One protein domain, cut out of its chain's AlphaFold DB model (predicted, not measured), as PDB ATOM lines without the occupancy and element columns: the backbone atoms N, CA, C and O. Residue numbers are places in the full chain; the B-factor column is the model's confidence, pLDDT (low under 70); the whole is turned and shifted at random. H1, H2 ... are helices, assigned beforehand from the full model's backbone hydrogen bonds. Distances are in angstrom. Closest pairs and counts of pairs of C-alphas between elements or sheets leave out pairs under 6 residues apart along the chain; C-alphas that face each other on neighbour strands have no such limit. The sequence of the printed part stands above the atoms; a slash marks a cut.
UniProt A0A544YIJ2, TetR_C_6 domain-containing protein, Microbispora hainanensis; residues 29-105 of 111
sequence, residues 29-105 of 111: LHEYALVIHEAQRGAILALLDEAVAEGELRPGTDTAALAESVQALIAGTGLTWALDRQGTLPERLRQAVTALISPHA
ATOM      1  N   LEU A  29      -3.233  48.964  17.867       66.38
ATOM      2  CA  LEU A  29      -3.814  47.626  17.991       66.38
ATOM      3  C   LEU A  29      -5.192  47.677  18.657       66.38
ATOM      4  O   LEU A  29      -6.091  46.957  18.225       66.38
ATOM      5  N   HIS A  30      -5.383  48.548  19.649       71.00
ATOM      6  CA  HIS A  30      -6.672  48.745  20.307       71.00
ATOM      7  C   HIS A  30      -7.749  49.256  19.342       71.00
ATOM      8  O   HIS A  30      -8.834  48.680  19.291       71.00
ATOM      9  N   GLU A  31      -7.458  50.288  18.542       75.44
ATOM     10  CA  GLU A  31      -8.410  50.817  17.553       75.44
ATOM     11  C   GLU A  31      -8.807  49.757  16.518       75.44
ATOM     12  O   GLU A  31      -9.990  49.572  16.227       75.44
ATOM     13  N   TYR A  32      -7.832  49.008  16.000       73.44
ATOM     14  CA  TYR A  32      -8.100  47.948  15.030       73.44
ATOM     15  C   TYR A  32      -8.892  46.783  15.644       73.44
ATOM     16  O   TYR A  32      -9.855  46.295  15.047       73.44
ATOM     17  N   ALA A  33      -8.525  46.364  16.858       74.38
ATOM     18  CA  ALA A  33      -9.244  45.336  17.599       74.38
ATOM     19  C   ALA A  33     -10.689  45.759  17.883       74.38
ATOM     20  O   ALA A  33     -11.590  44.935  17.744       74.38
ATOM     21  N   LEU A  34     -10.926  47.033  18.210       79.12
ATOM     22  CA  LEU A  34     -12.261  47.576  18.438       79.12
ATOM     23  C   LEU A  34     -13.114  47.551  17.164       79.12
ATOM     24  O   LEU A  34     -14.263  47.121  17.209       79.12
ATOM     25  N   VAL A  35     -12.557  47.938  16.011       79.56
ATOM     26  CA  VAL A  35     -13.282  47.878  14.726       79.56
ATOM     27  C   VAL A  35     -13.699  46.446  14.392       79.56
ATOM     28  O   VAL A  35     -14.846  46.209  14.009       79.56
ATOM     29  N   ILE A  36     -12.794  45.478  14.564       78.88
ATOM     30  CA  ILE A  36     -13.115  44.061  14.346       78.88
ATOM     31  C   ILE A  36     -14.159  43.580  15.353       78.88
ATOM     32  O   ILE A  36     -15.089  42.870  14.971       78.88
ATOM     33  N   HIS A  37     -14.022  43.975  16.617       78.44
ATOM     34  CA  HIS A  37     -14.943  43.617  17.688       78.44
ATOM     35  C   HIS A  37     -16.370  44.092  17.381       78.44
ATOM     36  O   HIS A  37     -17.312  43.303  17.460       78.44
ATOM     37  N   GLU A  38     -16.539  45.344  16.959       84.19
ATOM     38  CA  GLU A  38     -17.852  45.885  16.594       84.19
ATOM     39  C   GLU A  38     -18.405  45.257  15.307       84.19
ATOM     40  O   GLU A  38     -19.592  44.936  15.232       84.19
ATOM     41  N   ALA A  39     -17.557  44.997  14.305       83.38
ATOM     42  CA  ALA A  39     -17.983  44.331  13.075       83.38
ATOM     43  C   ALA A  39     -18.480  42.897  13.333       83.38
ATOM     44  O   ALA A  39     -19.514  42.487  12.803       83.38
ATOM     45  N   GLN A  40     -17.774  42.140  14.181       82.62
ATOM     46  CA  GLN A  40     -18.197  40.803  14.603       82.62
ATOM     47  C   GLN A  40     -19.518  40.854  15.366       82.62
ATOM     48  O   GLN A  40     -20.407  40.042  15.099       82.62
ATOM     49  N   ARG A  41     -19.677  41.834  16.262       85.00
ATOM     50  CA  ARG A  41     -20.923  42.048  16.994       85.00
ATOM     51  C   ARG A  41     -22.102  42.291  16.059       85.00
ATOM     52  O   ARG A  41     -23.139  41.650  16.209       85.00
ATOM     53  N   GLY A  42     -21.930  43.182  15.082       83.50
ATOM     54  CA  GLY A  42     -22.962  43.505  14.097       83.50
ATOM     55  C   GLY A  42     -23.382  42.291  13.266       83.50
ATOM     56  O   GLY A  42     -24.572  42.073  13.060       83.50
ATOM     57  N   ALA A  43     -22.422  41.459  12.853       86.69
ATOM     58  CA  ALA A  43     -22.713  40.227  12.123       86.69
ATOM     59  C   ALA A  43     -23.490  39.206  12.974       86.69
ATOM     60  O   ALA A  43     -24.445  38.604  12.491       86.69
ATOM     61  N   ILE A  44     -23.109  39.026  14.246       87.62
ATOM     62  CA  ILE A  44     -23.820  38.126  15.169       87.62
ATOM     63  C   ILE A  44     -25.249  38.626  15.405       87.62
ATOM     64  O   ILE A  44     -26.186  37.833  15.355       87.62
ATOM     65  N   LEU A  45     -25.419  39.930  15.634       89.81
ATOM     66  CA  LEU A  45     -26.729  40.537  15.847       89.81
ATOM     67  C   LEU A  45     -27.650  40.332  14.640       89.81
ATOM     68  O   LEU A  45     -28.773  39.877  14.820       89.81
ATOM     69  N   ALA A  46     -27.158  40.583  13.422       88.06
ATOM     70  CA  ALA A  46     -27.939  40.398  12.200       88.06
ATOM     71  C   ALA A  46     -28.463  38.958  12.057       88.06
ATOM     72  O   ALA A  46     -29.643  38.755  11.786       88.06
ATOM     73  N   LEU A  47     -27.615  37.958  12.326       89.00
ATOM     74  CA  LEU A  47     -28.014  36.547  12.286       89.00
ATOM     75  C   LEU A  47     -29.062  36.198  13.355       89.00
ATOM     76  O   LEU A  47     -29.956  35.390  13.111       89.00
ATOM     77  N   LEU A  48     -28.958  36.785  14.551       87.31
ATOM     78  CA  LEU A  48     -29.932  36.568  15.622       87.31
ATOM     79  C   LEU A  48     -31.274  37.249  15.320       87.31
ATOM     80  O   LEU A  48     -32.319  36.655  15.580       87.31
ATOM     81  N   ASP A  49     -31.256  38.454  14.752       87.38
ATOM     82  CA  ASP A  49     -32.463  39.167  14.324       87.38
ATOM     83  C   ASP A  49     -33.180  38.420  13.190       87.38
ATOM     84  O   ASP A  49     -34.400  38.248  13.248       87.38
ATOM     85  N   GLU A  50     -32.436  37.895  12.211       85.88
ATOM     86  CA  GLU A  50     -32.975  37.002  11.176       85.88
ATOM     87  C   GLU A  50     -33.621  35.756  11.798       85.88
ATOM     88  O   GLU A  50     -34.761  35.424  11.480       85.88
ATOM     89  N   ALA A  51     -32.960  35.110  12.763       84.88
ATOM     90  CA  ALA A  51     -33.510  33.938  13.444       84.88
ATOM     91  C   ALA A  51     -34.774  34.252  14.275       84.88
ATOM     92  O   ALA A  51     -35.640  33.387  14.446       84.88
ATOM     93  N   VAL A  52     -34.922  35.478  14.794       86.50
ATOM     94  CA  VAL A  52     -36.183  35.938  15.403       86.50
ATOM     95  C   VAL A  52     -37.258  36.156  14.335       86.50
ATOM     96  O   VAL A  52     -38.394  35.722  14.542       86.50
ATOM     97  N   ALA A  53     -36.915  36.791  13.210       85.62
ATOM     98  CA  ALA A  53     -37.841  37.069  12.110       85.62
ATOM     99  C   ALA A  53     -38.397  35.782  11.474       85.62
ATOM    100  O   ALA A  53     -39.601  35.683  11.244       85.62
ATOM    101  N   GLU A  54     -37.548  34.770  11.296       87.00
ATOM    102  CA  GLU A  54     -37.907  33.425  10.814       87.00
ATOM    103  C   GLU A  54     -38.624  32.575  11.885       87.00
ATOM    104  O   GLU A  54     -39.079  31.458  11.632       87.00
ATOM    105  N   GLY A  55     -38.743  33.085  13.115       83.75
ATOM    106  CA  GLY A  55     -39.418  32.406  14.217       83.75
ATOM    107  C   GLY A  55     -38.640  31.232  14.818       83.75
ATOM    108  O   GLY A  55     -39.197  30.497  15.639       83.75
ATOM    109  N   GLU A  56     -37.364  31.062  14.470       84.56
ATOM    110  CA  GLU A  56     -36.482  30.041  15.045       84.56
ATOM    111  C   GLU A  56     -36.125  30.342  16.505       84.56
ATOM    112  O   GLU A  56     -35.976  29.429  17.322       84.56
ATOM    113  N   LEU A  57     -36.057  31.626  16.859       84.56
ATOM    114  CA  LEU A  57     -35.926  32.087  18.236       84.56
ATOM    115  C   LEU A  57     -37.290  32.450  18.839       84.56
ATOM    116  O   LEU A  57     -38.281  32.750  18.156       84.56
ATOM    117  N   ARG A  58     -37.359  32.383  20.170       85.19
ATOM    118  CA  ARG A  58     -38.546  32.793  20.925       85.19
ATOM    119  C   ARG A  58     -38.824  34.283  20.700       85.19
ATOM    120  O   ARG A  58     -37.884  35.084  20.705       85.19
ATOM    121  N   PRO A  59     -40.100  34.675  20.553       78.50
ATOM    122  CA  PRO A  59     -40.458  36.079  20.429       78.50
ATOM    123  C   PRO A  59     -40.104  36.814  21.729       78.50
ATOM    124  O   PRO A  59     -40.330  36.289  22.819       78.50
ATOM    125  N   GLY A  60     -39.530  38.012  21.611       81.62
ATOM    126  CA  GLY A  60     -39.053  38.792  22.761       81.62
ATOM    127  C   GLY A  60     -37.670  38.386  23.285       81.62
ATOM    128  O   GLY A  60     -37.281  38.842  24.357       81.62
ATOM    129  N   THR A  61     -36.927  37.545  22.559       86.31
ATOM    130  CA  THR A  61     -35.498  37.340  22.836       86.31
ATOM    131  C   THR A  61     -34.756  38.653  22.608       86.31
ATOM    132  O   THR A  61     -34.860  39.237  21.534       86.31
ATOM    133  N   ASP A  62     -34.007  39.108  23.612       89.69
ATOM    134  CA  ASP A  62     -33.109  40.255  23.481       89.69
ATOM    135  C   ASP A  62     -31.883  39.839  22.654       89.69
ATOM    136  O   ASP A  62     -30.928  39.247  23.165       89.69
ATOM    137  N   THR A  63     -31.949  40.081  21.346       88.81
ATOM    138  CA  THR A  63     -30.905  39.705  20.387       88.81
ATOM    139  C   THR A  63     -29.618  40.490  20.601       88.81
ATOM    140  O   THR A  63     -28.538  39.943  20.385       88.81
ATOM    141  N   ALA A  64     -29.699  41.720  21.116       88.94
ATOM    142  CA  ALA A  64     -28.535  42.537  21.435       88.94
ATOM    143  C   ALA A  64     -27.760  41.973  22.634       88.94
ATOM    144  O   ALA A  64     -26.542  41.793  22.547       88.94
ATOM    145  N   ALA A  65     -28.457  41.634  23.723       88.62
ATOM    146  CA  ALA A  65     -27.848  40.993  24.891       88.62
ATOM    147  C   ALA A  65     -27.332  39.579  24.570       88.62
ATOM    148  O   ALA A  65     -26.279  39.154  25.060       88.62
ATOM    149  N   LEU A  66     -28.045  38.845  23.709       89.88
ATOM    150  CA  LEU A  66     -27.604  37.532  23.246       89.88
ATOM    151  C   LEU A  66     -26.356  37.639  22.355       89.88
ATOM    152  O   LEU A  66     -25.438  36.838  22.520       89.88
ATOM    153  N   ALA A  67     -26.264  38.647  21.483       89.75
ATOM    154  CA  ALA A  67     -25.079  38.894  20.662       89.75
ATOM    155  C   ALA A  67     -23.838  39.200  21.514       89.75
ATOM    156  O   ALA A  67     -22.778  38.617  21.278       89.75
ATOM    157  N   GLU A  68     -23.972  40.046  22.545       89.50
ATOM    158  CA  GLU A  68     -22.888  40.303  23.510       89.50
ATOM    159  C   GLU A  68     -22.437  39.012  24.204       89.50
ATOM    160  O   GLU A  68     -21.242  38.733  24.318       89.50
ATOM    161  N   SER A  69     -23.403  38.189  24.620       90.88
ATOM    162  CA  SER A  69     -23.133  36.918  25.294       90.88
ATOM    163  C   SER A  69     -22.397  35.932  24.382       90.88
ATOM    164  O   SER A  69     -21.431  35.300  24.809       90.88
ATOM    165  N   VAL A  70     -22.807  35.823  23.113       90.50
ATOM    166  CA  VAL A  70     -22.142  34.979  22.105       90.50
ATOM    167  C   VAL A  70     -20.713  35.457  21.859       90.50
ATOM    168  O   VAL A  70     -19.788  34.645  21.838       90.50
ATOM    169  N   GLN A  71     -20.502  36.765  21.722       87.25
ATOM    170  CA  GLN A  71     -19.179  37.334  21.485       87.25
ATOM    171  C   GLN A  71     -18.220  37.090  22.658       87.25
ATOM    172  O   GLN A  71     -17.093  36.627  22.452       87.25
ATOM    173  N   ALA A  72     -18.680  37.305  23.893       89.06
ATOM    174  CA  ALA A  72     -17.910  36.994  25.097       89.06
ATOM    175  C   ALA A  72     -17.591  35.493  25.202       89.06
ATOM    176  O   ALA A  72     -16.474  35.111  25.561       89.06
ATOM    177  N   LEU A  73     -18.547  34.631  24.840       92.44
ATOM    178  CA  LEU A  73     -18.366  33.183  24.833       92.44
ATOM    179  C   LEU A  73     -17.311  32.740  23.813       92.44
ATOM    180  O   LEU A  73     -16.482  31.888  24.138       92.44
ATOM    181  N   ILE A  74     -17.307  33.317  22.607       88.12
ATOM    182  CA  ILE A  74     -16.304  33.029  21.572       88.12
ATOM    183  C   ILE A  74     -14.906  33.395  22.077       88.12
ATOM    184  O   ILE A  74     -13.998  32.561  22.018       88.12
ATOM    185  N   ALA A  75     -14.746  34.600  22.632       87.50
ATOM    186  CA  ALA A  75     -13.474  35.057  23.187       87.50
ATOM    187  C   ALA A  75     -13.000  34.161  24.348       87.50
ATOM    188  O   ALA A  75     -11.862  33.687  24.346       87.50
ATOM    189  N   GLY A  76     -13.884  33.856  25.303       87.19
ATOM    190  CA  GLY A  76     -13.569  33.004  26.452       87.19
ATOM    191  C   GLY A  76     -13.244  31.557  26.067       87.19
ATOM    192  O   GLY A  76     -12.322  30.951  26.621       87.19
ATOM    193  N   THR A  77     -13.950  31.007  25.075       89.25
ATOM    194  CA  THR A  77     -13.705  29.652  24.552       89.25
ATOM    195  C   THR A  77     -12.380  29.589  23.802       89.25
ATOM    196  O   THR A  77     -11.610  28.649  24.007       89.25
ATOM    197  N   GLY A  78     -12.084  30.603  22.984       85.81
ATOM    198  CA  GLY A  78     -10.800  30.751  22.301       85.81
ATOM    199  C   GLY A  78      -9.634  30.811  23.281       85.81
ATOM    200  O   GLY A  78      -8.663  30.070  23.126       85.81
ATOM    201  N   LEU A  79      -9.772  31.614  24.340       86.50
ATOM    202  CA  LEU A  79      -8.774  31.716  25.401       86.50
ATOM    203  C   LEU A  79      -8.576  30.382  26.135       86.50
ATOM    204  O   LEU A  79      -7.448  29.921  26.288       86.50
ATOM    205  N   THR A  80      -9.664  29.731  26.550       85.81
ATOM    206  CA  THR A  80      -9.592  28.454  27.282       85.81
ATOM    207  C   THR A  80      -8.958  27.355  26.428       85.81
ATOM    208  O   THR A  80      -8.115  26.603  26.915       85.81
ATOM    209  N   TRP A  81      -9.296  27.294  25.134       89.00
ATOM    210  CA  TRP A  81      -8.667  26.363  24.197       89.00
ATOM    211  C   TRP A  81      -7.185  26.677  23.961       89.00
ATOM    212  O   TRP A  81      -6.378  25.758  23.861       89.00
ATOM    213  N   ALA A  82      -6.787  27.952  23.904       84.06
ATOM    214  CA  ALA A  82      -5.376  28.311  23.766       84.06
ATOM    215  C   ALA A  82      -4.532  27.816  24.957       84.06
ATOM    216  O   ALA A  82      -3.360  27.472  24.773       84.06
ATOM    217  N   LEU A  83      -5.138  27.748  26.149       85.00
ATOM    218  CA  LEU A  83      -4.510  27.252  27.374       85.00
ATOM    219  C   LEU A  83      -4.447  25.721  27.434       85.00
ATOM    220  O   LEU A  83      -3.387  25.173  27.726       85.00
ATOM    221  N   ASP A  84      -5.558  25.024  27.179       86.94
ATOM    222  CA  ASP A  84      -5.630  23.565  27.362       86.94
ATOM    223  C   ASP A  84      -5.295  22.748  26.098       86.94
ATOM    224  O   ASP A  84      -4.890  21.586  26.203       86.94
ATOM    225  N   ARG A  85      -5.441  23.353  24.910       83.88
ATOM    226  CA  ARG A  85      -5.330  22.754  23.566       83.88
ATOM    227  C   ARG A  85      -6.091  21.439  23.393       83.88
ATOM    228  O   ARG A  85      -5.709  20.591  22.586       83.88
ATOM    229  N   GLN A  86      -7.170  21.257  24.144       80.75
ATOM    230  CA  GLN A  86      -7.959  20.033  24.130       80.75
ATOM    231  C   GLN A  86      -9.053  20.104  23.063       80.75
ATOM    232  O   GLN A  86      -9.903  20.997  23.066       80.75
ATOM    233  N   GLY A  87      -9.076  19.110  22.175       87.25
ATOM    234  CA  GLY A  87     -10.003  19.073  21.046       87.25
ATOM    235  C   GLY A  87      -9.747  20.192  20.031       87.25
ATOM    236  O   GLY A  87      -8.681  20.812  20.001       87.25
ATOM    237  N   THR A  88     -10.734  20.454  19.176       88.50
ATOM    238  CA  THR A  88     -10.644  21.504  18.157       88.50
ATOM    239  C   THR A  88     -11.439  22.735  18.587       88.50
ATOM    240  O   THR A  88     -12.540  22.628  19.134       88.50
ATOM    241  N   LEU A  89     -10.883  23.921  18.327       82.88
ATOM    242  CA  LEU A  89     -11.555  25.188  18.612       82.88
ATOM    243  C   LEU A  89     -12.941  25.292  17.936       82.88
ATOM    244  O   LEU A  89     -13.886  25.661  18.631       82.88
ATOM    245  N   PRO A  90     -13.119  24.919  16.647       87.44
ATOM    246  CA  PRO A  90     -14.431  24.985  16.002       87.44
ATOM    247  C   PRO A  90     -15.493  24.133  16.700       87.44
ATOM    248  O   PRO A  90     -16.625  24.580  16.863       87.44
ATOM    249  N   GLU A  91     -15.135  22.931  17.157       87.88
ATOM    250  CA  GLU A  91     -16.086  22.040  17.820       87.88
ATOM    251  C   GLU A  91     -16.498  22.575  19.193       87.88
ATOM    252  O   GLU A  91     -17.679  22.565  19.538       87.88
ATOM    253  N   ARG A  92     -15.546  23.122  19.956       87.25
ATOM    254  CA  ARG A  92     -15.845  23.760  21.242       87.25
ATOM    255  C   ARG A  92     -16.720  24.993  21.090       87.25
ATOM    256  O   ARG A  92     -17.682  25.141  21.834       87.25
ATOM    257  N   LEU A  93     -16.402  25.855  20.125       90.06
ATOM    258  CA  LEU A  93     -17.208  27.038  19.837       90.06
ATOM    259  C   LEU A  93     -18.631  26.641  19.460       90.06
ATOM    260  O   LEU A  93     -19.580  27.191  20.011       90.06
ATOM    261  N   ARG A  94     -18.783  25.639  18.590       88.88
ATOM    262  CA  ARG A  94     -20.093  25.113  18.206       88.88
ATOM    263  C   ARG A  94     -20.870  24.621  19.424       88.88
ATOM    264  O   ARG A  94     -22.004  25.039  19.617       88.88
ATOM    265  N   GLN A  95     -20.267  23.779  20.263       90.44
ATOM    266  CA  GLN A  95     -20.915  23.253  21.469       90.44
ATOM    267  C   GLN A  95     -21.320  24.364  22.444       90.44
ATOM    268  O   GLN A  95     -22.445  24.359  22.941       90.44
ATOM    269  N   ALA A  96     -20.431  25.327  22.686       91.00
ATOM    270  CA  ALA A  96     -20.680  26.443  23.585       91.00
ATOM    271  C   ALA A  96     -21.823  27.332  23.067       91.00
ATOM    272  O   ALA A  96     -22.770  27.612  23.800       91.00
ATOM    273  N   VAL A  97     -21.774  27.726  21.791       90.69
ATOM    274  CA  VAL A  97     -22.806  28.558  21.158       90.69
ATOM    275  C   VAL A  97     -24.146  27.824  21.110       90.69
ATOM    276  O   VAL A  97     -25.167  28.410  21.456       90.69
ATOM    277  N   THR A  98     -24.161  26.532  20.763       90.25
ATOM    278  CA  THR A  98     -25.385  25.720  20.822       90.25
ATOM    279  C   THR A  98     -25.965  25.715  22.233       90.25
ATOM    280  O   THR A  98     -27.145  26.007  22.387       90.25
ATOM    281  N   ALA A  99     -25.153  25.462  23.263       91.56
ATOM    282  CA  ALA A  99     -25.623  25.447  24.647       91.56
ATOM    283  C   ALA A  99     -26.190  26.804  25.101       91.56
ATOM    284  O   ALA A  99     -27.181  26.833  25.829       91.56
ATOM    285  N   LEU A 100     -25.596  27.915  24.649       92.19
ATOM    286  CA  LEU A 100     -26.081  29.264  24.939       92.19
ATOM    287  C   LEU A 100     -27.402  29.578  24.222       92.19
ATOM    288  O   LEU A 100     -28.277  30.196  24.817       92.19
ATOM    289  N   ILE A 101     -27.566  29.156  22.964       89.56
ATOM    290  CA  ILE A 101     -28.741  29.488  22.141       89.56
ATOM    291  C   ILE A 101     -29.915  28.531  22.393       89.56
ATOM    292  O   ILE A 101     -31.069  28.949  22.301       89.56
ATOM    293  N   SER A 102     -29.670  27.266  22.752       89.31
ATOM    294  CA  SER A 102     -30.716  26.250  22.969       89.31
ATOM    295  C   SER A 102     -31.880  26.693  23.876       89.31
ATOM    296  O   SER A 102     -33.022  26.383  23.539       89.31
ATOM    297  N   PRO A 103     -31.672  27.435  24.982       88.00
ATOM    298  CA  PRO A 103     -32.769  27.946  25.808       88.00
ATOM    299  C   PRO A 103     -33.647  28.996  25.111       88.00
ATOM    300  O   PRO A 103     -34.813  29.151  25.472       88.00
ATOM    301  N   HIS A 104     -33.099  29.715  24.131       85.75
ATOM    302  CA  HIS A 104     -33.782  30.753  23.353       85.75
ATOM    303  C   HIS A 104     -34.392  30.212  22.061       85.75
ATOM    304  O   HIS A 104     -35.280  30.850  21.491       85.75
ATOM    305  N   ALA A 105     -33.955  29.032  21.622       85.25
ATOM    306  CA  ALA A 105     -34.559  28.340  20.503       85.25
ATOM    307  C   ALA A 105     -36.038  28.066  20.801       85.25
ATOM    308  O   ALA A 105     -36.439  27.643  21.898       85.25
TER     309      ALA A 105
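What this domain is: This is residues 29 to 105 of the 111 residues of the protein "TetR_C_6 domain-containing protein" of Microbispora hainanensis (UniProt A0A544YIJ2). Three helices follow one another in a flat zigzag: H2 and H3 fold back on each other as a helical hairpin, and H1 slants away from H2 on its other side, so that residues 29 to 36 of H1 stick out. H2 lies between the other two, touching both. The printed part has 77 residues with three named helices, H1, H2 and H3 in chain order, and no named strand; its class is all helix. It is only just compact, close to loose, with a radius of gyration of the C-alphas of 13.6 A, and spans 37 by 31 by 14 A.

How they stand to each other: Start with H1, residues 29 to 53, and look at its residues 40 to 49, which alone touch H2, residues 63 to 84, at its residues 63 to 71. The closest C-alphas there are those of Leu 45 and Ala 67, 5.3 A apart. H1 and H2 run opposite ways at a steep tilt of 55 degrees. Go on to H3, residues 89 to 101, which touches H2; their closest C-alphas, of Ile 74 and Leu 93, are 6.3 A apart. This hairpin runs opposite ways at a shallow tilt of 33 degrees, only just short of steep. H1 and H3 are apart. In H1, H2 and H3 every O i to N i+4 pair is within hydrogen-bond range.

Where its parts are: Find C-alpha 29 at (-3.814, 47.626, 17.991); from there H1 runs 36.1 A to C-alpha 53. H2 begins at C-alpha 63, at (-30.905, 39.705, 20.387), and runs 30.8 A to C-alpha 84. H3 runs 18.1 A from C-alpha 89 to C-alpha 101 at (-28.741, 29.488, 22.141).

The domain as a whole: The two C-alphas farthest apart, of Leu 29 and Gly 55, are 38.9 A apart. The printed part has no cut. H1 to H2 is a short link of 9 residues and H2 to H3 a tight one of 4. The mean pLDDT of the printed part is 85.8, and residue 29 is under 70.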